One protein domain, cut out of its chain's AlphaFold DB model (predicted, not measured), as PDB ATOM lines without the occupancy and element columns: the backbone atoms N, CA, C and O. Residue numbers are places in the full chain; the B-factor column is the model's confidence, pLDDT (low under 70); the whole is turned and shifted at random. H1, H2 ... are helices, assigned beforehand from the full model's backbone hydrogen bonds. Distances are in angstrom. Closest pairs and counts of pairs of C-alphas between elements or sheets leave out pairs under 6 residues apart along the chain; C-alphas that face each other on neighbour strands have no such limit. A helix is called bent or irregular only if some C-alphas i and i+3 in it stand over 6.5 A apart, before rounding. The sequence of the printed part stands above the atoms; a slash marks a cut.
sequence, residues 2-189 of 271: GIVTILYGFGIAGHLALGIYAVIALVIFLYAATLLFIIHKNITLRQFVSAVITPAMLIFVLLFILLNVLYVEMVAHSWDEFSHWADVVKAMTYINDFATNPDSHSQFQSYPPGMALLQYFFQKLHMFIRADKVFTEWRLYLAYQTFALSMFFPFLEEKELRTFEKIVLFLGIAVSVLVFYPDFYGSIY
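AT A GLANCE: This is residues 2 to 189 of the 271 residues of an uncharacterized protein of bacterium D16-54 (UniProt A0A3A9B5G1). The helices frame an open gap: long H2 runs along one side, H3 lies at the far end where the chain turns back, H4 and H8 lie side by side on the opposite side, and H7, with H1 and H6 on it, stands across the near end. H10 packs with its first part on H4, short H9 touches both, and residues 28 to 34 of H2 stand free. The printed part has 188 residues with ten named helices, H1 to H10 in order along the chain, and no named strand; the class is all helix, and 128 residues are in named helices. By its radius of gyration of the C-alphas, 18.7 A, the whole is compact, and the C-alphas span 53 by 43 by 29 A.

IN THESE COORDINATES: H1 is residues 2 to 12, beginning at C-alpha 2 at (76.476, 10.704, 36.679). H2, residues 16 to 40, is the longest helix with 25 residues and measures 36.1 A from first to last C-alpha; C-alpha 40 is at (76.308, 27.742, 15.875). H3 is residues 45 to 52, and H4, residues 55 to 71, measures 24.1 A. H5 is residues 79 to 85 and is only just irregular: C-alphas 82 and 85 are 6.8 A apart. H6 is residues 87 to 95. H7, residues 114 to 129, measures 23.5 A, and H8, residues 138 to 150, measures 18.0 A. H9 is the four residues 153 to 156. H10, residues 163 to 180, measures 27.1 A and ends at C-alpha 180 at (97.903, -2.284, 47.804).

HOW THE PARTS SIT: H4 and H7 are the hubs, touching three helices each. H1 and H2 form a helical hairpin and touch through residues 16 to 23 of H2 alone, the closest C-alphas being those of Leu 7 and Gly 19, 4.8 A apart; they run opposite ways at a tilt of 36 degrees, only just steep. H1 touches H7, about perpendicular at 85 degrees, with Val 4 and Leu 117 closest at 5.7 A between C-alphas. H6 touches H7 at a steep tilt of 50 degrees, the same way, with the C-alphas of Val 89 and Ala 116 closest at 5.3 A. H8 touches H7 at a steep tilt of 58 degrees, opposite ways; the closest C-alphas, of Gln 119 and Leu 140, are 5.4 A apart. H4 touches H8 at a shallow tilt of 23 degrees, opposite ways, with the C-alphas of Tyr 71 and Trp 138 closest at 5.6 A. H4 touches H10 at a steep tilt of 44 degrees, the same way, with the C-alphas of Pro 55 and Thr 163 closest at 6.1 A. H9 only just touches H4 and only just touches H10, with 3 pairs of C-alphas within 8 A in each case; the closest C-alphas are those of Ala 56 and Leu 156, 6.0 A, and of Leu 156 and Lys 166, 5.5 A. H3 and H5 touch no helix. H2 is apart from H4 and from H8, among others. Every O i to N i+4 pair is within hydrogen-bond range in H1, H3, H4, H5, H6 and H8; in H2 it is 19 of 21, in H7 11 of 12, in H10 11 of 14, and H9 is too short for such a pair.

THE WHOLE: The two C-alphas farthest apart, those of Asn 42 and Gln 107, are 55.8 A apart. The printed part has no cut. The link from H6 to H7, residues 96 to 113, is long. The mean pLDDT of the printed part is 93.9, and no printed residue is under 70.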
ATOM      1  N   GLY A   2      77.847  10.258  37.007       95.31
ATOM      2  CA  GLY A   2      76.476  10.704  36.679       95.31
ATOM      3  C   GLY A   2      75.489   9.566  36.373       95.31
ATOM      4  O   GLY A   2      74.379   9.574  36.890       95.31
ATOM      5  N   ILE A   3      75.930   8.544  35.625       97.38
ATOM      6  CA  ILE A   3      75.140   7.333  35.317       97.38
ATOM      7  C   ILE A   3      74.586   6.692  36.599       97.38
ATOM      8  O   ILE A   3      73.382   6.506  36.721       97.38
ATOM      9  N   VAL A   4      75.461   6.425  37.576       98.00
ATOM     10  CA  VAL A   4      75.098   5.826  38.871       98.00
ATOM     11  C   VAL A   4      74.047   6.667  39.593       98.00
ATOM     12  O   VAL A   4      73.058   6.128  40.073       98.00
ATOM     13  N   THR A   5      74.224   7.990  39.615       97.88
ATOM     14  CA  THR A   5      73.309   8.912  40.311       97.88
ATOM     15  C   THR A   5      71.907   8.889  39.697       97.88
ATOM     16  O   THR A   5      70.916   8.816  40.420       97.88
ATOM     17  N   ILE A   6      71.819   8.903  38.363       98.31
ATOM     18  CA  ILE A   6      70.538   8.842  37.645       98.31
ATOM     19  C   ILE A   6      69.850   7.501  37.908       98.31
ATOM     20  O   ILE A   6      68.683   7.473  38.291       98.31
ATOM     21  N   LEU A   7      70.573   6.390  37.743       98.50
ATOM     22  CA  LEU A   7      70.017   5.052  37.954       98.50
ATOM     23  C   LEU A   7      69.553   4.848  39.391       98.50
ATOM     24  O   LEU A   7      68.482   4.289  39.602       98.50
ATOM     25  N   TYR A   8      70.318   5.341  40.366       98.25
ATOM     26  CA  TYR A   8      69.934   5.284  41.770       98.25
ATOM     27  C   TYR A   8      68.623   6.037  42.025       98.25
ATOM     28  O   TYR A   8      67.717   5.487  42.645       98.25
ATOM     29  N   GLY A   9      68.471   7.251  41.480       98.06
ATOM     30  CA  GLY A   9      67.230   8.023  41.604       98.06
ATOM     31  C   GLY A   9      66.009   7.303  41.020       98.06
ATOM     32  O   GLY A   9      64.960   7.246  41.657       98.06
ATOM     33  N   PHE A  10      66.153   6.693  39.840       98.38
ATOM     34  CA  PHE A  10      65.091   5.885  39.229       98.38
ATOM     35  C   PHE A  10      64.808   4.586  39.996       98.38
ATOM     36  O   PHE A  10      63.655   4.171  40.087       98.38
ATOM     37  N   GLY A  11      65.839   3.948  40.550       97.62
ATOM     38  CA  GLY A  11      65.691   2.733  41.345       97.62
ATOM     39  C   GLY A  11      64.979   2.976  42.675       97.62
ATOM     40  O   GLY A  11      64.097   2.203  43.022       97.62
ATOM     41  N   ILE A  12      65.238   4.102  43.360       97.19
ATOM     42  CA  ILE A  12      64.464   4.491  44.558       97.19
ATOM     43  C   ILE A  12      62.969   4.618  44.235       97.19
ATOM     44  O   ILE A  12      62.125   4.279  45.058       97.19
ATOM     45  N   ALA A  13      62.633   5.080  43.029       96.50
ATOM     46  CA  ALA A  13      61.253   5.182  42.564       96.50
ATOM     47  C   ALA A  13      60.650   3.841  42.085       96.50
ATOM     48  O   ALA A  13      59.549   3.845  41.541       96.50
ATOM     49  N   GLY A  14      61.354   2.709  42.231       95.81
ATOM     50  CA  GLY A  14      60.903   1.389  41.763       95.81
ATOM     51  C   GLY A  14      60.923   1.229  40.238       95.81
ATOM     52  O   GLY A  14      60.233   0.380  39.675       95.81
ATOM     53  N   HIS A  15      61.676   2.079  39.534       97.00
ATOM     54  CA  HIS A  15      61.686   2.155  38.072       97.00
ATOM     55  C   HIS A  15      63.108   2.112  37.499       97.00
ATOM     56  O   HIS A  15      63.434   2.834  36.553       97.00
ATOM     57  N   LEU A  16      63.969   1.241  38.038       97.88
ATOM     58  CA  LEU A  16      65.384   1.161  37.662       97.88
ATOM     59  C   LEU A  16      65.603   0.968  36.147       97.88
ATOM     60  O   LEU A  16      66.502   1.580  35.567       97.88
ATOM     61  N   ALA A  17      64.760   0.174  35.476       96.31
ATOM     62  CA  ALA A  17      64.815  -0.004  34.018       96.31
ATOM     63  C   ALA A  17      64.653   1.318  33.244       96.31
ATOM     64  O   ALA A  17      65.373   1.560  32.273       96.31
ATOM     65  N   LEU A  18      63.747   2.199  33.695       97.62
ATOM     66  CA  LEU A  18      63.521   3.512  33.077       97.62
ATOM     67  C   LEU A  18      64.755   4.413  33.178       97.62
ATOM     68  O   LEU A  18      65.023   5.195  32.263       97.62
ATOM     69  N   GLY A  19      65.557   4.237  34.229       97.88
ATOM     70  CA  GLY A  19      66.816   4.952  34.401       97.88
ATOM     71  C   GLY A  19      67.810   4.711  33.261       97.88
ATOM     72  O   GLY A  19      68.538   5.629  32.889       97.88
ATOM     73  N   ILE A  20      67.817   3.523  32.641       97.19
ATOM     74  CA  ILE A  20      68.700   3.242  31.497       97.19
ATOM     75  C   ILE A  20      68.326   4.131  30.309       97.19
ATOM     76  O   ILE A  20      69.191   4.768  29.708       97.19
ATOM     77  N   TYR A  21      67.031   4.205  29.994       97.12
ATOM     78  CA  TYR A  21      66.532   5.044  28.907       97.12
ATOM     79  C   TYR A  21      66.761   6.527  29.197       97.12
ATOM     80  O   TYR A  21      67.128   7.264  28.285       97.12
ATOM     81  N   ALA A  22      66.628   6.955  30.456       98.06
ATOM     82  CA  ALA A  22      66.944   8.321  30.866       98.06
ATOM     83  C   ALA A  22      68.426   8.664  30.635       98.06
ATOM     84  O   ALA A  22      68.730   9.721  30.082       98.06
ATOM     85  N   VAL A  23      69.349   7.759  30.987       97.94
ATOM     86  CA  VAL A  23      70.785   7.938  30.715       97.94
ATOM     87  C   VAL A  23      71.050   8.016  29.210       97.94
ATOM     88  O   VAL A  23      71.735   8.936  28.766       97.94
ATOM     89  N   ILE A  24      70.490   7.101  28.410       96.94
ATOM     90  CA  ILE A  24      70.661   7.101  26.946       96.94
ATOM     91  C   ILE A  24      70.117   8.398  26.333       96.94
ATOM     92  O   ILE A  24      70.805   9.036  25.538       96.94
ATOM     93  N   ALA A  25      68.912   8.817  26.726       97.62
ATOM     94  CA  ALA A  25      68.293  10.050  26.248       97.62
ATOM     95  C   ALA A  25      69.141  11.280  26.599       97.62
ATOM     96  O   ALA A  25      69.345  12.143  25.746       97.62
ATOM     97  N   LEU A  26      69.692  11.335  27.818       97.50
ATOM     98  CA  LEU A  26      70.594  12.407  28.234       97.50
ATOM     99  C   LEU A  26      71.881  12.419  27.402       97.50
ATOM    100  O   LEU A  26      72.300  13.483  26.956       97.50
ATOM    101  N   VAL A  27      72.494  11.261  27.146       96.31
ATOM    102  CA  VAL A  27      73.697  11.169  26.300       96.31
ATOM    103  C   VAL A  27      73.408  11.651  24.876       96.31
ATOM    104  O   VAL A  27      74.160  12.470  24.347       96.31
ATOM    105  N   ILE A  28      72.299  11.209  24.269       97.25
ATOM    106  CA  ILE A  28      71.871  11.668  22.935       97.25
ATOM    107  C   ILE A  28      71.657  13.183  22.933       97.25
ATOM    108  O   ILE A  28      72.146  13.872  22.038       97.25
ATOM    109  N   PHE A  29      70.971  13.712  23.949       97.75
ATOM    110  CA  PHE A  29      70.747  15.145  24.101       97.75
ATOM    111  C   PHE A  29      72.063  15.928  24.199       97.75
ATOM    112  O   PHE A  29      72.225  16.926  23.502       97.75
ATOM    113  N   LEU A  30      73.025  15.467  25.004       95.88
ATOM    114  CA  LEU A  30      74.326  16.127  25.160       95.88
ATOM    115  C   LEU A  30      75.139  16.121  23.857       95.88
ATOM    116  O   LEU A  30      75.735  17.143  23.505       95.88
ATOM    117  N   TYR A  31      75.122  15.019  23.100       95.00
ATOM    118  CA  TYR A  31      75.756  14.973  21.778       95.00
ATOM    119  C   TYR A  31      75.068  15.902  20.775       95.00
ATOM    120  O   TYR A  31      75.752  16.642  20.066       95.00
ATOM    121  N   ALA A  32      73.733  15.924  20.743       96.75
ATOM    122  CA  ALA A  32      72.976  16.830  19.883       96.75
ATOM    123  C   ALA A  32      73.246  18.302  20.237       96.75
ATOM    124  O   ALA A  32      73.523  19.106  19.350       96.75
ATOM    125  N   ALA A  33      73.249  18.651  21.526       95.88
ATOM    126  CA  ALA A  33      73.580  19.991  22.001       95.88
ATOM    127  C   ALA A  33      75.014  20.396  21.620       95.88
ATOM    128  O   ALA A  33      75.237  21.516  21.163       95.88
ATOM    129  N   THR A  34      75.974  19.470  21.732       92.81
ATOM    130  CA  THR A  34      77.366  19.691  21.309       92.81
ATOM    131  C   THR A  34      77.456  19.937  19.803       92.81
ATOM    132  O   THR A  34      78.126  20.872  19.370       92.81
ATOM    133  N   LEU A  35      76.741  19.151  18.992       93.12
ATOM    134  CA  LEU A  35      76.695  19.332  17.541       93.12
ATOM    135  C   LEU A  35      76.085  20.688  17.157       93.12
ATOM    136  O   LEU A  35      76.656  21.415  16.343       93.12
ATOM    137  N   LEU A  36      74.960  21.059  17.773       95.38
ATOM    138  CA  LEU A  36      74.327  22.362  17.560       95.38
ATOM    139  C   LEU A  36      75.250  23.512  17.972       95.38
ATOM    140  O   LEU A  36      75.313  24.522  17.274       95.38
ATOM    141  N   PHE A  37      76.007  23.351  19.059       94.31
ATOM    142  CA  PHE A  37      77.005  24.325  19.492       94.31
ATOM    143  C   PHE A  37      78.145  24.479  18.476       94.31
ATOM    144  O   PHE A  37      78.500  25.608  18.136       94.31
ATOM    145  N   ILE A  38      78.677  23.371  17.946       94.06
ATOM    146  CA  ILE A  38      79.712  23.367  16.897       94.06
ATOM    147  C   ILE A  38      79.227  24.123  15.658       94.06
ATOM    148  O   ILE A  38      79.944  24.991  15.157       94.06
ATOM    149  N   ILE A  39      77.998  23.846  15.211       94.31
ATOM    150  CA  ILE A  39      77.376  24.519  14.062       94.31
ATOM    151  C   ILE A  39      77.189  26.012  14.356       94.31
ATOM    152  O   ILE A  39      77.633  26.854  13.584       94.31
ATOM    153  N   HIS A  40      76.585  26.355  15.497       95.62
ATOM    154  CA  HIS A  40      76.308  27.742  15.875       95.62
ATOM    155  C   HIS A  40      77.581  28.588  16.012       95.62
ATOM    156  O   HIS A  40      77.591  29.770  15.666       95.62
ATOM    157  N   LYS A  41      78.669  27.992  16.510       95.69
ATOM    158  CA  LYS A  41      79.970  28.655  16.658       95.69
ATOM    159  C   LYS A  41      80.860  28.546  15.418       95.69
ATOM    160  O   LYS A  41      81.983  29.038  15.468       95.69
ATOM    161  N   ASN A  42      80.373  27.957  14.321       94.38
ATOM    162  CA  ASN A  42      81.131  27.717  13.088       94.38
ATOM    163  C   ASN A  42      82.494  27.041  13.347       94.38
ATOM    164  O   ASN A  42      83.500  27.372  12.717       94.38
ATOM    165  N   ILE A  43      82.540  26.108  14.304       94.38
ATOM    166  CA  ILE A  43      83.765  25.381  14.649       94.38
ATOM    167  C   ILE A  43      84.088  24.418  13.508       94.38
ATOM    168  O   ILE A  43      83.281  23.566  13.135       94.38
ATOM    169  N   THR A  44      85.289  24.541  12.949       93.94
ATOM    170  CA  THR A  44      85.742  23.667  11.861       93.94
ATOM    171  C   THR A  44      86.010  22.247  12.363       93.94
ATOM    172  O   THR A  44      86.403  22.045  13.514       93.94
ATOM    173  N   LEU A  45      85.901  21.250  11.475       89.19
ATOM    174  CA  LEU A  45      86.228  19.857  11.809       89.19
ATOM    175  C   LEU A  45      87.648  19.724  12.377       89.19
ATOM    176  O   LEU A  45      87.863  18.996  13.340       89.19
ATOM    177  N   ARG A  46      88.612  20.470  11.820       92.12
ATOM    178  CA  ARG A  46      89.998  20.476  12.301       92.12
ATOM    179  C   ARG A  46      90.092  20.949  13.752       92.12
ATOM    180  O   ARG A  46      90.767  20.295  14.538       92.12
ATOM    181  N   GLN A  47      89.415  22.047  14.095       92.12
ATOM    182  CA  GLN A  47      89.387  22.576  15.464       92.12
ATOM    183  C   GLN A  47      88.736  21.584  16.431       92.12
ATOM    184  O   GLN A  47      89.293  21.315  17.493       92.12
ATOM    185  N   PHE A  48      87.602  20.997  16.040       90.44
ATOM    186  CA  PHE A  48      86.919  19.988  16.846       90.44
ATOM    187  C   PHE A  48      87.804  18.762  17.102       90.44
ATOM    188  O   PHE A  48      88.022  18.388  18.252       90.44
ATOM    189  N   VAL A  49      88.378  18.178  16.047       90.62
ATOM    190  CA  VAL A  49      89.262  17.009  16.161       90.62
ATOM    191  C   VAL A  49      90.471  17.327  17.035       90.62
ATOM    192  O   VAL A  49      90.801  16.526  17.903       90.62
ATOM    193  N   SER A  50      91.090  18.503  16.878       87.56
ATOM    194  CA  SER A  50      92.224  18.903  17.724       87.56
ATOM    195  C   SER A  50      91.858  19.112  19.196       87.56
ATOM    196  O   SER A  50      92.733  19.005  20.046       87.56
ATOM    197  N   ALA A  51      90.590  19.413  19.497       87.31
ATOM    198  CA  ALA A  51      90.111  19.597  20.864       87.31
ATOM    199  C   ALA A  51      89.704  18.275  21.537       87.31
ATOM    200  O   ALA A  51      89.814  18.155  22.752       87.31
ATOM    201  N   VAL A  52      89.224  17.293  20.765       87.94
ATOM    202  CA  VAL A  52      88.710  16.016  21.296       87.94
ATOM    203  C   VAL A  52      89.762  14.909  21.278       87.94
ATOM    204  O   VAL A  52      89.822  14.092  22.194       87.94
ATOM    205  N   ILE A  53      90.595  14.851  20.237       91.12
ATOM    206  CA  ILE A  53      91.616  13.812  20.095       91.12
ATOM    207  C   ILE A  53      92.885  14.265  20.812       91.12
ATOM    208  O   ILE A  53      93.844  14.740  20.204       91.12
ATOM    209  N   THR A  54      92.869  14.122  22.134       90.31
ATOM    210  CA  THR A  54      94.033  14.352  22.993       90.31
ATOM    211  C   THR A  54      94.831  13.056  23.186       90.31
ATOM    212  O   THR A  54      94.296  11.954  23.012       90.31
ATOM    213  N   PRO A  55      96.115  13.135  23.583       89.69
ATOM    214  CA  PRO A  55      96.877  11.952  23.972       89.69
ATOM    215  C   PRO A  55      96.188  11.125  25.064       89.69
ATOM    216  O   PRO A  55      96.207   9.899  24.992       89.69
ATOM    217  N   ALA A  56      95.537  11.773  26.037       91.31
ATOM    218  CA  ALA A  56      94.804  11.075  27.089       91.31
ATOM    219  C   ALA A  56      93.591  10.327  26.513       91.31
ATOM    220  O   ALA A  56      93.401   9.155  26.824       91.31
ATOM    221  N   MET A  57      92.831  10.934  25.593       92.12
ATOM    222  CA  MET A  57      91.734  10.239  24.908       92.12
ATOM    223  C   MET A  57      92.223   9.006  24.130       92.12
ATOM    224  O   MET A  57      91.597   7.947  24.182       92.12
ATOM    225  N   LEU A  58      93.369   9.097  23.447       92.56
ATOM    226  CA  LEU A  58      93.951   7.947  22.744       92.56
ATOM    227  C   LEU A  58      94.373   6.830  23.709       92.56
ATOM    228  O   LEU A  58      94.075   5.664  23.450       92.56
ATOM    229  N   ILE A  59      95.009   7.176  24.833       92.94
ATOM    230  CA  ILE A  59      95.355   6.209  25.889       92.94
ATOM    231  C   ILE A  59      94.087   5.532  26.423       92.94
ATOM    232  O   ILE A  59      94.073   4.315  26.584       92.94
ATOM    233  N   PHE A  60      93.004   6.288  26.632       94.56
ATOM    234  CA  PHE A  60      91.730   5.749  27.109       94.56
ATOM    235  C   PHE A  60      91.132   4.745  26.121       94.56
ATOM    236  O   PHE A  60      90.722   3.657  26.520       94.56
ATOM    237  N   VAL A  61      91.107   5.082  24.829       95.31
ATOM    238  CA  VAL A  61      90.584   4.188  23.784       95.31
ATOM    239  C   VAL A  61      91.404   2.901  23.707       95.31
ATOM    240  O   VAL A  61      90.828   1.813  23.675       95.31
ATOM    241  N   LEU A  62      92.737   3.005  23.720       94.69
ATOM    242  CA  LEU A  62      93.624   1.839  23.706       94.69
ATOM    243  C   LEU A  62      93.440   0.970  24.954       94.69
ATOM    244  O   LEU A  62      93.347  -0.249  24.829       94.69
ATOM    245  N   LEU A  63      93.324   1.589  26.131       95.00
ATOM    246  CA  LEU A  63      93.012   0.898  27.379       95.00
ATOM    247  C   LEU A  63      91.676   0.164  27.272       95.00
ATOM    248  O   LEU A  63      91.611  -1.023  27.562       95.00
ATOM    249  N   PHE A  64      90.614   0.836  26.832       96.12
ATOM    250  CA  PHE A  64      89.292   0.225  26.735       96.12
ATOM    251  C   PHE A  64      89.283  -0.978  25.782       96.12
ATOM    252  O   PHE A  64      88.700  -2.015  26.103       96.12
ATOM    253  N   ILE A  65      89.961  -0.874  24.632       97.25
ATOM    254  CA  ILE A  65      90.136  -1.999  23.701       97.25
ATOM    255  C   ILE A  65      90.905  -3.136  24.380       97.25
ATOM    256  O   ILE A  65      90.450  -4.278  24.341       97.25
ATOM    257  N   LEU A  66      92.026  -2.828  25.039       96.25
ATOM    258  CA  LEU A  66      92.839  -3.810  25.756       96.25
ATOM    259  C   LEU A  66      92.024  -4.543  26.828       96.25
ATOM    260  O   LEU A  66      92.022  -5.768  26.844       96.25
ATOM    261  N   LEU A  67      91.281  -3.823  27.673       96.56
ATOM    262  CA  LEU A  67      90.442  -4.426  28.714       96.56
ATOM    263  C   LEU A  67      89.353  -5.328  28.120       96.56
ATOM    264  O   LEU A  67      89.064  -6.376  28.687       96.56
ATOM    265  N   ASN A  68      88.766  -4.977  26.967       95.62
ATOM    266  CA  ASN A  68      87.825  -5.879  26.292       95.62
ATOM    267  C   ASN A  68      88.514  -7.179  25.856       95.62
ATOM    268  O   ASN A  68      87.931  -8.241  26.029       95.62
ATOM    269  N   VAL A  69      89.730  -7.112  25.310       97.00
ATOM    270  CA  VAL A  69      90.478  -8.312  24.896       97.00
ATOM    271  C   VAL A  69      90.865  -9.166  26.100       97.00
ATOM    272  O   VAL A  69      90.707 -10.380  26.049       97.00
ATOM    273  N   LEU A  70      91.347  -8.543  27.179       96.38
ATOM    274  CA  LEU A  70      91.812  -9.252  28.371       96.38
ATOM    275  C   LEU A  70      90.678  -9.920  29.150       96.38
ATOM    276  O   LEU A  70      90.891 -10.984  29.718       96.38
ATOM    277  N   TYR A  71      89.498  -9.297  29.192       96.69
ATOM    278  CA  TYR A  71      88.398  -9.792  30.014       96.69
ATOM    279  C   TYR A  71      87.426 -10.711  29.301       96.69
ATOM    280  O   TYR A  71      86.676 -11.385  29.991       96.69
ATOM    281  N   VAL A  72      87.398 -10.766  27.969       94.88
ATOM    282  CA  VAL A  72      86.511 -11.700  27.258       94.88
ATOM    283  C   VAL A  72      86.627 -13.109  27.857       94.88
ATOM    284  O   VAL A  72      87.722 -13.610  28.062       94.88
ATOM    285  N   GLU A  73      85.471 -13.705  28.168       93.69
ATOM    286  CA  GLU A  73      85.321 -15.023  28.819       93.69
ATOM    287  C   GLU A  73      85.727 -15.114  30.299       93.69
ATOM    288  O   GLU A  73      85.540 -16.166  30.907       93.69
ATOM    289  N   MET A  74      86.175 -14.024  30.927       95.38
ATOM    290  CA  MET A  74      86.377 -13.999  32.373       95.38
ATOM    291  C   MET A  74      85.060 -14.236  33.122       95.38
ATOM    292  O   MET A  74      84.009 -13.672  32.792       95.38
ATOM    293  N   VAL A  75      85.147 -15.058  34.161       95.81
ATOM    294  CA  VAL A  75      84.043 -15.405  35.051       95.81
ATOM    295  C   VAL A  75      84.385 -15.018  36.483       95.81
ATOM    296  O   VAL A  75      85.564 -14.996  36.865       95.81
ATOM    297  N   ALA A  76      83.342 -14.728  37.257       95.69
ATOM    298  CA  ALA A  76      83.434 -14.624  38.701       95.69
ATOM    299  C   ALA A  76      84.076 -15.899  39.244       95.69
ATOM    300  O   ALA A  76      83.740 -17.009  38.825       95.69
ATOM    301  N   HIS A  77      85.042 -15.737  40.134       94.25
ATOM    302  CA  HIS A  77      85.802 -16.862  40.680       94.25
ATOM    303  C   HIS A  77      86.177 -16.673  42.147       94.25
ATOM    304  O   HIS A  77      86.618 -17.626  42.792       94.25
ATOM    305  N   SER A  78      85.957 -15.481  42.697       92.75
ATOM    306  CA  SER A  78      86.181 -15.194  44.104       92.75
ATOM    307  C   SER A  78      84.905 -15.338  44.934       92.75
ATOM    308  O   SER A  78      83.798 -15.048  44.483       92.75
ATOM    309  N   TRP A  79      85.055 -15.765  46.190       90.94
ATOM    310  CA  TRP A  79      83.932 -16.030  47.103       90.94
ATOM    311  C   TRP A  79      82.993 -14.823  47.287       90.94
ATOM    312  O   TRP A  79      81.768 -14.958  47.224       90.94
ATOM    313  N   ASP A  80      83.555 -13.628  47.461       91.38
ATOM    314  CA  ASP A  80      82.781 -12.392  47.627       91.38
ATOM    315  C   ASP A  80      82.035 -11.989  46.342       91.38
ATOM    316  O   ASP A  80      81.007 -11.315  46.393       91.38
ATOM    317  N   GLU A  81      82.508 -12.422  45.171       95.25
ATOM    318  CA  GLU A  81      81.825 -12.166  43.899       95.25
ATOM    319  C   GLU A  81      80.558 -13.014  43.779       95.25
ATOM    320  O   GLU A  81      79.508 -12.493  43.399       95.25
ATOM    321  N   PHE A  82      80.631 -14.288  44.170       93.44
ATOM    322  CA  PHE A  82      79.475 -15.186  44.172       93.44
ATOM    323  C   PHE A  82      78.449 -14.853  45.249       93.44
ATOM    324  O   PHE A  82      77.263 -15.089  45.049       93.44
ATOM    325  N   SER A  83      78.893 -14.343  46.393       90.75
ATOM    326  CA  SER A  83      77.988 -14.017  47.496       90.75
ATOM    327  C   SER A  83      77.384 -12.617  47.374       90.75
ATOM    328  O   SER A  83      76.267 -12.386  47.842       90.75
ATOM    329  N   HIS A  84      78.099 -11.682  46.739       94.31
ATOM    330  CA  HIS A  84      77.645 -10.306  46.607       94.31
ATOM    331  C   HIS A  84      77.955  -9.680  45.239       94.31
ATOM    332  O   HIS A  84      77.019  -9.400  44.495       94.31
ATOM    333  N   TRP A  85      79.225  -9.439  44.886       95.38
ATOM    334  CA  TRP A  85      79.569  -8.442  43.853       95.38
ATOM    335  C   TRP A  85      79.066  -8.767  42.440       95.38
ATOM    336  O   TRP A  85      78.654  -7.859  41.722       95.38
ATOM    337  N   ALA A  86      79.075 -10.038  42.032       97.00
ATOM    338  CA  ALA A  86      78.511 -10.464  40.751       97.00
ATOM    339  C   ALA A  86      77.034 -10.855  40.883       97.00
ATOM    340  O   ALA A  86      76.231 -10.547  39.996       97.00
ATOM    341  N   ASP A  87      76.674 -11.494  41.998       96.44
ATOM    342  CA  ASP A  87      75.318 -11.969  42.284       96.44
ATOM    343  C   ASP A  87      74.278 -10.844  42.244       96.44
ATOM    344  O   ASP A  87      73.315 -10.915  41.475       96.44
ATOM    345  N   VAL A  88      74.510  -9.746  42.974       96.81
ATOM    346  CA  VAL A  88      73.544  -8.638  43.033       96.81
ATOM    347  C   VAL A  88      73.325  -7.999  41.669       96.81
ATOM    348  O   VAL A  88      72.195  -7.675  41.315       96.81
ATOM    349  N   VAL A  89      74.374  -7.866  40.853       97.50
ATOM    350  CA  VAL A  89      74.238  -7.303  39.502       97.50
ATOM    351  C   VAL A  89      73.443  -8.238  38.607       97.50
ATOM    352  O   VAL A  89      72.613  -7.779  37.814       97.50
ATOM    353  N   LYS A  90      73.673  -9.548  38.730       96.94
ATOM    354  CA  LYS A  90      72.917 -10.563  38.001       96.94
ATOM    355  C   LYS A  90      71.439 -10.491  38.368       96.94
ATOM    356  O   LYS A  90      70.615 -10.347  37.463       96.94
ATOM    357  N   ALA A  91      71.113 -10.478  39.659       96.69
ATOM    358  CA  ALA A  91      69.744 -10.324  40.141       96.69
ATOM    359  C   ALA A  91      69.105  -9.031  39.605       96.69
ATOM    360  O   ALA A  91      68.101  -9.096  38.894       96.69
ATOM    361  N   MET A  92      69.752  -7.875  39.820       97.56
ATOM    362  CA  MET A  92      69.293  -6.565  39.330       97.56
ATOM    363  C   MET A  92      69.038  -6.561  37.815       97.56
ATOM    364  O   MET A  92      68.065  -5.974  37.340       97.56
ATOM    365  N   THR A  93      69.889  -7.237  37.036       96.94
ATOM    366  CA  THR A  93      69.767  -7.320  35.571       96.94
ATOM    367  C   THR A  93      68.480  -8.017  35.134       96.94
ATOM    368  O   THR A  93      67.846  -7.565  34.167       96.94
ATOM    369  N   TYR A  94      68.095  -9.094  35.822       95.19
ATOM    370  CA  TYR A  94      66.905  -9.878  35.492       95.19
ATOM    371  C   TYR A  94      65.624  -9.262  36.053       95.19
ATOM    372  O   TYR A  94      64.646  -9.147  35.310       95.19
ATOM    373  N   ILE A  95      65.636  -8.802  37.308       96.12
ATOM    374  CA  ILE A  95      64.431  -8.257  37.955       96.12
ATOM    375  C   ILE A  95      64.163  -6.788  37.585       96.12
ATOM    376  O   ILE A  95      63.030  -6.334  37.680       96.12
ATOM    377  N   ASN A  96      65.169  -6.056  37.083       96.75
ATOM    378  CA  ASN A  96      65.108  -4.610  36.811       96.75
ATOM    379  C   ASN A  96      64.762  -3.755  38.038       96.75
ATOM    380  O   ASN A  96      64.048  -2.757  37.923       96.75
ATOM    381  N   ASP A  97      65.296  -4.131  39.190       97.31
ATOM    382  CA  ASP A  97      65.114  -3.452  40.468       97.31
ATOM    383  C   ASP A  97      66.376  -3.633  41.326       97.31
ATOM    384  O   ASP A  97      67.288  -4.362  40.929       97.31
ATOM    385  N   PHE A  98      66.469  -2.958  42.469       97.12
ATOM    386  CA  PHE A  98      67.572  -3.138  43.410       97.12
ATOM    387  C   PHE A  98      67.600  -4.548  44.005       97.12
ATOM    388  O   PHE A  98      66.570  -5.193  44.182       97.12
ATOM    389  N   ALA A  99      68.791  -4.999  44.407       95.62
ATOM    390  CA  ALA A  99      68.965  -6.291  45.068       95.62
ATOM    391  C   ALA A  99      68.231  -6.392  46.421       95.62
ATOM    392  O   ALA A  99      68.018  -7.494  46.908       95.62
ATOM    393  N   THR A 100      67.806  -5.273  47.013       95.06
ATOM    394  CA  THR A 100      66.942  -5.244  48.206       95.06
ATOM    395  C   THR A 100      65.500  -5.666  47.930       95.06
ATOM    396  O   THR A 100      64.727  -5.833  48.872       95.06
ATOM    397  N   ASN A 101      65.099  -5.791  46.663       95.00
ATOM    398  CA  ASN A 101      63.812  -6.371  46.315       95.00
ATOM    399  C   ASN A 101      63.809  -7.864  46.727       95.00
ATOM    400  O   ASN A 101      64.751  -8.574  46.371       95.00
ATOM    401  N   PRO A 102      62.777  -8.359  47.443       92.81
ATOM    402  CA  PRO A 102      62.678  -9.763  47.851       92.81
ATOM    403  C   PRO A 102      62.820 -10.786  46.713       92.81
ATOM    404  O   PRO A 102      63.311 -11.889  46.956       92.81
ATOM    405  N   ASP A 103      62.448 -10.410  45.486       95.06
ATOM    406  CA  ASP A 103      62.552 -11.252  44.287       95.06
ATOM    407  C   ASP A 103      64.003 -11.420  43.792       95.06
ATOM    408  O   ASP A 103      64.265 -12.219  42.893       95.06
ATOM    409  N   SER A 104      64.967 -10.677  44.354       94.19
ATOM    410  CA  SER A 104      66.383 -10.804  43.986       94.19
ATOM    411  C   SER A 104      66.980 -12.139  44.425       94.19
ATOM    412  O   SER A 104      67.863 -12.664  43.753       94.19
ATOM    413  N   HIS A 105      66.521 -12.662  45.569       92.44
ATOM    414  CA  HIS A 105      67.085 -13.821  46.264       92.44
ATOM    415  C   HIS A 105      68.607 -13.759  46.517       92.44
ATOM    416  O   HIS A 105      69.209 -14.777  46.862       92.44
ATOM    417  N   SER A 106      69.223 -12.576  46.406       92.19
ATOM    418  CA  SER A 106      70.651 -12.372  46.660       92.19
ATOM    419  C   SER A 106      70.993 -12.575  48.136       92.19
ATOM    420  O   SER A 106      70.194 -12.228  49.009       92.19
ATOM    421  N   GLN A 107      72.191 -13.093  48.430       87.88
ATOM    422  CA  GLN A 107      72.608 -13.387  49.811       87.88
ATOM    423  C   GLN A 107      72.894 -12.115  50.623       87.88
ATOM    424  O   GLN A 107      72.435 -11.986  51.757       87.88
ATOM    425  N   PHE A 108      73.624 -11.159  50.038       87.25
ATOM    426  CA  PHE A 108      73.980  -9.890  50.679       87.25
ATOM    427  C   PHE A 108      73.342  -8.710  49.940       87.25
ATOM    428  O   PHE A 108      73.913  -8.155  49.010       87.25
ATOM    429  N   GLN A 109      72.138  -8.318  50.354       87.56
ATOM    430  CA  GLN A 109      71.331  -7.313  49.643       87.56
ATOM    431  C   GLN A 109      71.553  -5.872  50.122       87.56
ATOM    432  O   GLN A 109      71.173  -4.928  49.439       87.56
ATOM    433  N   SER A 110      72.131  -5.694  51.312       85.31
ATOM    434  CA  SER A 110      72.140  -4.413  52.029       85.31
ATOM    435  C   SER A 110      73.253  -3.451  51.621       85.31
ATOM    436  O   SER A 110      73.267  -2.318  52.091       85.31
ATOM    437  N   TYR A 111      74.202  -3.889  50.794       90.00
ATOM    438  CA  TYR A 111      75.309  -3.035  50.381       90.00
ATOM    439  C   TYR A 111      74.823  -1.908  49.460       90.00
ATOM    440  O   TYR A 111      73.952  -2.127  48.610       90.00
ATOM    441  N   PRO A 112      75.417  -0.709  49.571       94.69
ATOM    442  CA  PRO A 112      75.147   0.380  48.646       94.69
ATOM    443  C   PRO A 112      75.380  -0.031  47.171       94.69
ATOM    444  O   PRO A 112      76.420  -0.604  46.843       94.69
ATOM    445  N   PRO A 113      74.441   0.251  46.245       96.31
ATOM    446  CA  PRO A 113      74.448  -0.353  44.909       96.31
ATOM    447  C   PRO A 113      75.266   0.435  43.871       96.31
ATOM    448  O   PRO A 113      75.041   0.294  42.675       96.31
ATOM    449  N   GLY A 114      76.193   1.307  44.268       96.75
ATOM    450  CA  GLY A 114      76.842   2.276  43.375       96.75
ATOM    451  C   GLY A 114      77.579   1.634  42.200       96.75
ATOM    452  O   GLY A 114      77.331   1.986  41.045       96.75
ATOM    453  N   MET A 115      78.448   0.660  42.477       97.62
ATOM    454  CA  MET A 115      79.136  -0.093  41.422       97.62
ATOM    455  C   MET A 115      78.188  -1.024  40.672       97.62
ATOM    456  O   MET A 115      78.215  -1.079  39.441       97.62
ATOM    457  N   ALA A 116      77.283  -1.672  41.409       97.81
ATOM    458  CA  ALA A 116      76.297  -2.577  40.841       97.81
ATOM    459  C   ALA A 116      75.394  -1.879  39.811       97.81
ATOM    460  O   ALA A 116      75.090  -2.450  38.769       97.81
ATOM    461  N   LEU A 117      75.033  -0.610  40.034       98.50
ATOM    462  CA  LEU A 117      74.261   0.207  39.096       98.50
ATOM    463  C   LEU A 117      75.023   0.494  37.803       98.50
ATOM    464  O   LEU A 117      74.436   0.455  36.718       98.50
ATOM    465  N   LEU A 118      76.324   0.775  37.894       98.19
ATOM    466  CA  LEU A 118      77.145   0.973  36.704       98.19
ATOM    467  C   LEU A 118      77.286  -0.326  35.904       98.19
ATOM    468  O   LEU A 118      77.135  -0.318  34.682       98.19
ATOM    469  N   GLN A 119      77.548  -1.436  36.591       98.38
ATOM    470  CA  GLN A 119      77.663  -2.750  35.966       98.38
ATOM    471  C   GLN A 119      76.328  -3.193  35.346       98.38
ATOM    472  O   GLN A 119      76.310  -3.638  34.200       98.38
ATOM    473  N   TYR A 120      75.204  -2.958  36.031       98.12
ATOM    474  CA  TYR A 120      73.849  -3.144  35.506       98.12
ATOM    475  C   TYR A 120      73.634  -2.361  34.204       98.12
ATOM    476  O   TYR A 120      73.161  -2.921  33.216       98.12
ATOM    477  N   PHE A 121      74.036  -1.087  34.153       97.88
ATOM    478  CA  PHE A 121      73.933  -0.283  32.933       97.88
ATOM    479  C   PHE A 121      74.730  -0.878  31.769       97.88
ATOM    480  O   PHE A 121      74.191  -1.031  30.672       97.88
ATOM    481  N   PHE A 122      75.989  -1.257  32.006       95.94
ATOM    482  CA  PHE A 122      76.840  -1.881  30.986       95.94
ATOM    483  C   PHE A 122      76.250  -3.200  30.487       95.94
ATOM    484  O   PHE A 122      76.208  -3.446  29.279       95.94
ATOM    485  N   GLN A 123      75.747  -4.020  31.408       96.50
ATOM    486  CA  GLN A 123      75.121  -5.292  31.085       96.50
ATOM    487  C   GLN A 123      73.848  -5.097  30.256       96.50
ATOM    488  O   GLN A 123      73.651  -5.769  29.243       96.50
ATOM    489  N   LYS A 124      73.002  -4.129  30.616       95.88
ATOM    490  CA  LYS A 124      71.759  -3.853  29.886       95.88
ATOM    491  C   LYS A 124      72.001  -3.247  28.513       95.88
ATOM    492  O   LYS A 124      71.331  -3.644  27.564       95.88
ATOM    493  N   LEU A 125      72.990  -2.362  28.373       94.06
ATOM    494  CA  LEU A 125      73.429  -1.888  27.059       94.06
ATOM    495  C   LEU A 125      73.899  -3.044  26.173       94.06
ATOM    496  O   LEU A 125      73.514  -3.124  25.008       94.06
ATOM    497  N   HIS A 126      74.697  -3.960  26.721       92.19
ATOM    498  CA  HIS A 126      75.158  -5.137  25.987       92.19
ATOM    499  C   HIS A 126      73.989  -6.031  25.546       92.19
ATOM    500  O   HIS A 126      73.922  -6.396  24.371       92.19
ATOM    501  N   MET A 127      73.024  -6.285  26.432       92.31
ATOM    502  CA  MET A 127      71.810  -7.049  26.115       92.31
ATOM    503  C   MET A 127      70.877  -6.331  25.129       92.31
ATOM    504  O   MET A 127      70.126  -6.996  24.426       92.31
ATOM    505  N   PHE A 128      70.889  -4.997  25.047       89.25
ATOM    506  CA  PHE A 128      70.142  -4.282  24.006       89.25
ATOM    507  C   PHE A 128      70.764  -4.452  22.620       89.25
ATOM    508  O   PHE A 128      70.038  -4.487  21.629       89.25
ATOM    509  N   ILE A 129      72.092  -4.549  22.548       86.75
ATOM    510  CA  ILE A 129      72.828  -4.656  21.283       86.75
ATOM    511  C   ILE A 129      72.872  -6.109  20.789       86.75
ATOM    512  O   ILE A 129      72.861  -6.349  19.581       86.75
ATOM    513  N   ARG A 130      72.934  -7.091  21.697       84.25
ATOM    514  CA  ARG A 130      73.015  -8.513  21.339       84.25
ATOM    515  C   ARG A 130      71.648  -9.189  21.279       84.25
ATOM    516  O   ARG A 130      70.803  -9.009  22.147       84.25
ATOM    517  N   ALA A 131      71.459 -10.023  20.257       71.44
ATOM    518  CA  ALA A 131      70.198 -10.723  20.006       71.44
ATOM    519  C   ALA A 131      69.855 -11.781  21.070       71.44
ATOM    520  O   ALA A 131      68.680 -12.033  21.323       71.44
ATOM    521  N   ASP A 132      70.870 -12.385  21.689       78.75
ATOM    522  CA  ASP A 132      70.728 -13.451  22.685       78.75
ATOM    523  C   ASP A 132      70.295 -12.931  24.068       78.75
ATOM    524  O   ASP A 132      69.715 -13.684  24.847       78.75
ATOM    525  N   LYS A 133      70.516 -11.637  24.356       81.00
ATOM    526  CA  LYS A 133      70.169 -10.965  25.621       81.00
ATOM    527  C   LYS A 133      70.679 -11.722  26.854       81.00
ATOM    528  O   LYS A 133      70.000 -11.768  27.879       81.00
ATOM    529  N   VAL A 134      71.863 -12.323  26.762       88.38
ATOM    530  CA  VAL A 134      72.431 -13.151  27.835       88.38
ATOM    531  C   VAL A 134      73.264 -12.301  28.797       88.38
ATOM    532  O   VAL A 134      73.963 -11.375  28.385       88.38
ATOM    533  N   PHE A 135      73.186 -12.619  30.092       94.56
ATOM    534  CA  PHE A 135      74.060 -12.041  31.111       94.56
ATOM    535  C   PHE A 135      75.510 -12.503  30.914       94.56
ATOM    536  O   PHE A 135      75.753 -13.696  30.745       94.56
ATOM    537  N   THR A 136      76.482 -11.591  30.976       94.62
ATOM    538  CA  THR A 136      77.898 -11.915  30.738       94.62
ATOM    539  C   THR A 136      78.794 -11.372  31.845       94.62
ATOM    540  O   THR A 136      78.987 -10.163  31.946       94.62
ATOM    541  N   GLU A 137      79.395 -12.263  32.630       96.25
ATOM    542  CA  GLU A 137      80.172 -11.906  33.829       96.25
ATOM    543  C   GLU A 137      81.379 -11.013  33.535       96.25
ATOM    544  O   GLU A 137      81.590 -10.017  34.224       96.25
ATOM    545  N   TRP A 138      82.114 -11.262  32.452       96.12
ATOM    546  CA  TRP A 138      83.258 -10.426  32.091       96.12
ATOM    547  C   TRP A 138      82.935  -8.936  31.877       96.12
ATOM    548  O   TRP A 138      83.811  -8.075  32.003       96.12
ATOM    549  N   ARG A 139      81.677  -8.585  31.570       95.44
ATOM    550  CA  ARG A 139      81.257  -7.178  31.453       95.44
ATOM    551  C   ARG A 139      81.279  -6.453  32.794       95.44
ATOM    552  O   ARG A 139      81.463  -5.235  32.797       95.44
ATOM    553  N   LEU A 140      81.145  -7.181  33.903       97.75
ATOM    554  CA  LEU A 140      81.275  -6.637  35.253       97.75
ATOM    555  C   LEU A 140      82.696  -6.123  35.494       97.75
ATOM    556  O   LEU A 140      82.859  -4.985  35.938       97.75
ATOM    557  N   TYR A 141      83.701  -6.925  35.126       97.88
ATOM    558  CA  TYR A 141      85.120  -6.568  35.201       97.88
ATOM    559  C   TYR A 141      85.444  -5.402  34.277       97.88
ATOM    560  O   TYR A 141      86.035  -4.414  34.707       97.88
ATOM    561  N   LEU A 142      84.979  -5.456  33.025       97.44
ATOM    562  CA  LEU A 142      85.183  -4.362  32.079       97.44
ATOM    563  C   LEU A 142      84.635  -3.034  32.620       97.44
ATOM    564  O   LEU A 142      85.338  -2.025  32.567       97.44
ATOM    565  N   ALA A 143      83.397  -3.022  33.122       97.50
ATOM    566  CA  ALA A 143      82.769  -1.819  33.665       97.50
ATOM    567  C   ALA A 143      83.525  -1.297  34.895       97.50
ATOM    568  O   ALA A 143      83.835  -0.105  34.959       97.50
ATOM    569  N   TYR A 144      83.866  -2.197  35.822       97.94
ATOM    570  CA  TYR A 144      84.613  -1.883  37.037       97.94
ATOM    571  C   TYR A 144      85.973  -1.248  36.710       97.94
ATOM    572  O   TYR A 144      86.240  -0.115  37.115       97.94
ATOM    573  N   GLN A 145      86.796  -1.919  35.899       97.25
ATOM    574  CA  GLN A 145      88.154  -1.460  35.601       97.25
ATOM    575  C   GLN A 145      88.188  -0.216  34.735       97.25
ATOM    576  O   GLN A 145      88.964   0.702  34.998       97.25
ATOM    577  N   THR A 146      87.324  -0.154  33.718       96.38
ATOM    578  CA  THR A 146      87.221   1.043  32.875       96.38
ATOM    579  C   THR A 146      86.889   2.249  33.742       96.38
ATOM    580  O   THR A 146      87.501   3.304  33.587       96.38
ATOM    581  N   PHE A 147      85.954   2.101  34.683       96.31
ATOM    582  CA  PHE A 147      85.558   3.214  35.527       96.31
ATOM    583  C   PHE A 147      86.629   3.582  36.551       96.31
ATOM    584  O   PHE A 147      86.976   4.760  36.629       96.31
ATOM    585  N   ALA A 148      87.191   2.605  37.267       96.88
ATOM    586  CA  ALA A 148      88.257   2.840  38.238       96.88
ATOM    587  C   ALA A 148      89.460   3.551  37.593       96.88
ATOM    588  O   ALA A 148      89.883   4.607  38.062       96.88
ATOM    589  N   LEU A 149      89.954   3.045  36.459       95.69
ATOM    590  CA  LEU A 149      91.108   3.632  35.777       95.69
ATOM    591  C   LEU A 149      90.795   4.981  35.114       95.69
ATOM    592  O   LEU A 149      91.670   5.847  35.058       95.69
ATOM    593  N   SER A 150      89.558   5.204  34.646       94.38
ATOM    594  CA  SER A 150      89.168   6.482  34.025       94.38
ATOM    595  C   SER A 150      89.325   7.686  34.960       94.38
ATOM    596  O   SER A 150      89.536   8.804  34.492       94.38
ATOM    597  N   MET A 151      89.280   7.470  36.279       93.62
ATOM    598  CA  MET A 151      89.393   8.539  37.279       93.62
ATOM    599  C   MET A 151      90.776   9.196  37.314       93.62
ATOM    600  O   MET A 151      90.904  10.315  37.801       93.62
ATOM    601  N   PHE A 152      91.804   8.542  36.765       92.94
ATOM    602  CA  PHE A 152      93.153   9.100  36.699       92.94
ATOM    603  C   PHE A 152      93.399   9.991  35.471       92.94
ATOM    604  O   PHE A 152      94.371  10.741  35.440       92.94
ATOM    605  N   PHE A 153      92.528   9.941  34.460       91.19
ATOM    606  CA  PHE A 153      92.735  10.652  33.192       91.19
ATOM    607  C   PHE A 153      92.803  12.180  33.301       91.19
ATOM    608  O   PHE A 153      93.610  12.754  32.570       91.19
ATOM    609  N   PRO A 154      92.062  12.857  34.204       88.06
ATOM    610  CA  PRO A 154      92.224  14.296  34.397       88.06
ATOM    611  C   PRO A 154      93.672  14.712  34.696       88.06
ATOM    612  O   PRO A 154      94.112  15.755  34.228       88.06
ATOM    613  N   PHE A 155      94.444  13.873  35.396       88.00
ATOM    614  CA  PHE A 155      95.845  14.152  35.742       88.00
ATOM    615  C   PHE A 155      96.828  13.858  34.600       88.00
ATOM    616  O   PHE A 155      97.996  14.228  34.670       88.00
ATOM    617  N   LEU A 156      96.374  13.194  33.533       88.50
ATOM    618  CA  LEU A 156      97.167  12.991  32.317       88.50
ATOM    619  C   LEU A 156      97.040  14.176  31.353       88.50
ATOM    620  O   LEU A 156      97.837  14.299  30.425       88.50
ATOM    621  N   GLU A 157      96.050  15.050  31.533       83.00
ATOM    622  CA  GLU A 157      95.824  16.229  30.683       83.00
ATOM    623  C   GLU A 157      96.723  17.424  31.049       83.00
ATOM    624  O   GLU A 157      96.641  18.475  30.416       83.00
ATOM    625  N   GLU A 158      97.655  17.255  31.993       80.00
ATOM    626  CA  GLU A 158      98.631  18.288  32.345       80.00
ATOM    627  C   GLU A 158      99.440  18.746  31.120       80.00
ATOM    628  O   GLU A 158      99.947  17.933  30.330       80.00
ATOM    629  N   LYS A 159      99.529  20.072  30.945       76.69
ATOM    630  CA  LYS A 159     100.086  20.707  29.734       76.69
ATOM    631  C   LYS A 159     101.595  20.524  29.601       76.69
ATOM    632  O   LYS A 159     102.103  20.527  28.484       76.69
ATOM    633  N   GLU A 160     102.294  20.381  30.722       83.19
ATOM    634  CA  GLU A 160     103.754  20.248  30.755       83.19
ATOM    635  C   GLU A 160     104.230  18.841  30.372       83.19
ATOM    636  O   GLU A 160     105.377  18.666  29.968       83.19
ATOM    637  N   LEU A 161     103.345  17.842  30.445       85.94
ATOM    638  CA  LEU A 161     103.694  16.456  30.160       85.94
ATOM    639  C   LEU A 161     103.683  16.168  28.656       85.94
ATOM    640  O   LEU A 161     102.693  16.382  27.948       85.94
ATOM    641  N   ARG A 162     104.767  15.567  28.171       90.88
ATOM    642  CA  ARG A 162     104.861  15.001  26.820       90.88
ATOM    643  C   ARG A 162     104.071  13.697  26.737       90.88
ATOM    644  O   ARG A 162     103.901  12.989  27.725       90.88
ATOM    645  N   THR A 163     103.652  13.305  25.532       89.50
ATOM    646  CA  THR A 163     102.874  12.069  25.307       89.50
ATOM    647  C   THR A 163     103.508  10.828  25.941       89.50
ATOM    648  O   THR A 163     102.809  10.040  26.568       89.50
ATOM    649  N   PHE A 164     104.830  10.662  25.825       91.31
ATOM    650  CA  PHE A 164     105.534   9.532  26.437       91.31
ATOM    651  C   PHE A 164     105.472   9.559  27.974       91.31
ATOM    652  O   PHE A 164     105.244   8.525  28.592       91.31
ATOM    653  N   GLU A 165     105.600  10.733  28.593       93.19
ATOM    654  CA  GLU A 165     105.508  10.893  30.051       93.19
ATOM    655  C   GLU A 165     104.098  10.583  30.552       93.19
ATOM    656  O   GLU A 165     103.954   9.898  31.559       93.19
ATOM    657  N   LYS A 166     103.060  10.989  29.807       92.31
ATOM    658  CA  LYS A 166     101.662  10.626  30.099       92.31
ATOM    659  C   LYS A 166     101.456   9.107  30.088       92.31
ATOM    660  O   LYS A 166     100.791   8.578  30.972       92.31
ATOM    661  N   ILE A 167     102.052   8.402  29.121       91.44
ATOM    662  CA  ILE A 167     101.993   6.932  29.044       91.44
ATOM    663  C   ILE A 167     102.708   6.298  30.241       91.44
ATOM    664  O   ILE A 167     102.136   5.431  30.898       91.44
ATOM    665  N   VAL A 168     103.935   6.734  30.546       93.25
ATOM    666  CA  VAL A 168     104.709   6.210  31.685       93.25
ATOM    667  C   VAL A 168     103.983   6.465  33.005       93.25
ATOM    668  O   VAL A 168     103.891   5.558  33.827       93.25
ATOM    669  N   LEU A 169     103.418   7.662  33.188       92.38
ATOM    670  CA  LEU A 169     102.630   8.014  34.366       92.38
ATOM    671  C   LEU A 169     101.389   7.128  34.490       92.38
ATOM    672  O   LEU A 169     101.151   6.566  35.555       92.38
ATOM    673  N   PHE A 170     100.630   6.954  33.404       91.88
ATOM    674  CA  PHE A 170      99.456   6.084  33.403       91.88
ATOM    675  C   PHE A 170      99.814   4.637  33.759       91.88
ATOM    676  O   PHE A 170      99.172   4.052  34.626       91.88
ATOM    677  N   LEU A 171     100.858   4.072  33.142       92.38
ATOM    678  CA  LEU A 171     101.324   2.718  33.455       92.38
ATOM    679  C   LEU A 171     101.807   2.608  34.905       92.38
ATOM    680  O   LEU A 171     101.484   1.638  35.584       92.38
ATOM    681  N   GLY A 172     102.533   3.615  35.394       93.88
ATOM    682  CA  GLY A 172     102.979   3.685  36.783       93.88
ATOM    683  C   GLY A 172     101.809   3.680  37.766       93.88
ATOM    684  O   GLY A 172     101.838   2.928  38.735       93.88
ATOM    685  N   ILE A 173     100.755   4.455  37.491       90.69
ATOM    686  CA  ILE A 173      99.522   4.476  38.291       90.69
ATOM    687  C   ILE A 173      98.790   3.132  38.200       90.69
ATOM    688  O   ILE A 173      98.408   2.566  39.219       90.69
ATOM    689  N   ALA A 174      98.616   2.591  36.994       90.38
ATOM    690  CA  ALA A 174      97.931   1.319  36.782       90.38
ATOM    691  C   ALA A 174      98.625   0.162  37.526       90.38
ATOM    692  O   ALA A 174      97.956  -0.718  38.068       90.38
ATOM    693  N   VAL A 175      99.959   0.171  37.589       93.62
ATOM    694  CA  VAL A 175     100.741  -0.829  38.332       93.62
ATOM    695  C   VAL A 175     100.763  -0.533  39.832       93.62
ATOM    696  O   VAL A 175     100.732  -1.471  40.625       93.62
ATOM    697  N   SER A 176     100.781   0.733  40.258       92.31
ATOM    698  CA  SER A 176     100.884   1.077  41.685       92.31
ATOM    699  C   SER A 176      99.680   0.613  42.504       92.31
ATOM    700  O   SER A 176      99.846   0.274  43.675       92.31
ATOM    701  N   VAL A 177      98.494   0.500  41.892       93.56
ATOM    702  CA  VAL A 177      97.308  -0.080  42.548       93.56
ATOM    703  C   VAL A 177      97.582  -1.509  43.037       93.56
ATOM    704  O   VAL A 177      97.121  -1.883  44.116       93.56
ATOM    705  N   LEU A 178      98.409  -2.277  42.316       95.75
ATOM    706  CA  LEU A 178      98.760  -3.659  42.668       95.75
ATOM    707  C   LEU A 178      99.618  -3.778  43.927       95.75
ATOM    708  O   LEU A 178      99.655  -4.846  44.533       95.75
ATOM    709  N   VAL A 179     100.276  -2.695  44.351       95.19
ATOM    710  CA  VAL A 179     101.034  -2.668  45.612       95.19
ATOM    711  C   VAL A 179     100.098  -2.825  46.812       95.19
ATOM    712  O   VAL A 179     100.453  -3.478  47.789       95.19
ATOM    713  N   PHE A 180      98.900  -2.242  46.732       94.06
ATOM    714  CA  PHE A 180      97.903  -2.284  47.804       94.06
ATOM    715  C   PHE A 180      96.868  -3.388  47.592       94.06
ATOM    716  O   PHE A 180      96.402  -3.990  48.557       94.06
ATOM    717  N   TYR A 181      96.531  -3.669  46.333       95.38
ATOM    718  CA  TYR A 181      95.520  -4.644  45.946       95.38
ATOM    719  C   TYR A 181      96.075  -5.568  44.854       95.38
ATOM    720  O   TYR A 181      95.834  -5.328  43.670       95.38
ATOM    721  N   PRO A 182      96.816  -6.632  45.223       95.56
ATOM    722  CA  PRO A 182      97.480  -7.514  44.258       95.56
ATOM    723  C   PRO A 182      96.535  -8.160  43.239       95.56
ATOM    724  O   PRO A 182      96.933  -8.404  42.104       95.56
ATOM    725  N   ASP A 183      95.280  -8.389  43.627       94.12
ATOM    726  CA  ASP A 183      94.243  -8.982  42.780       94.12
ATOM    727  C   ASP A 183      93.303  -7.935  42.148       94.12
ATOM    728  O   ASP A 183      92.179  -8.233  41.751       94.12
ATOM    729  N   PHE A 184      93.736  -6.669  42.063       96.25
ATOM    730  CA  PHE A 184      92.897  -5.582  41.550       96.25
ATOM    731  C   PHE A 184      92.347  -5.870  40.154       96.25
ATOM    732  O   PHE A 184      91.174  -5.621  39.922       96.25
ATOM    733  N   TYR A 185      93.167  -6.403  39.240       95.81
ATOM    734  CA  TYR A 185      92.733  -6.738  37.878       95.81
ATOM    735  C   TYR A 185      92.021  -8.093  37.772       95.81
ATOM    736  O   TYR A 185      91.411  -8.356  36.735       95.81
ATOM    737  N   GLY A 186      92.100  -8.935  38.804       95.56
ATOM    738  CA  GLY A 186      91.458 -10.247  38.864       95.56
ATOM    739  C   GLY A 186      90.104 -10.242  39.572       95.56
ATOM    740  O   GLY A 186      89.328 -11.166  39.385       95.56
ATOM    741  N   SER A 187      89.760  -9.187  40.312       95.88
ATOM    742  CA  SER A 187      88.530  -9.129  41.111       95.88
ATOM    743  C   SER A 187      87.679  -7.894  40.808       95.88
ATOM    744  O   SER A 187      88.159  -6.884  40.286       95.88
ATOM    745  N   ILE A 188      86.394  -7.960  41.168       96.94
ATOM    746  CA  ILE A 188      85.485  -6.795  41.232       96.94
ATOM    747  C   ILE A 188      85.226  -6.330  42.673       96.94
ATOM    748  O   ILE A 188      84.161  -5.795  42.985       96.94
ATOM    749  N   TYR A 189      86.194  -6.539  43.568       96.00
ATOM    750  CA  TYR A 189      86.104  -6.069  44.950       96.00
ATOM    751  C   TYR A 189      86.039  -4.555  45.005       96.00
ATOM    752  O   TYR A 189      86.740  -3.867  44.277       96.00
TER     753      TYR A 189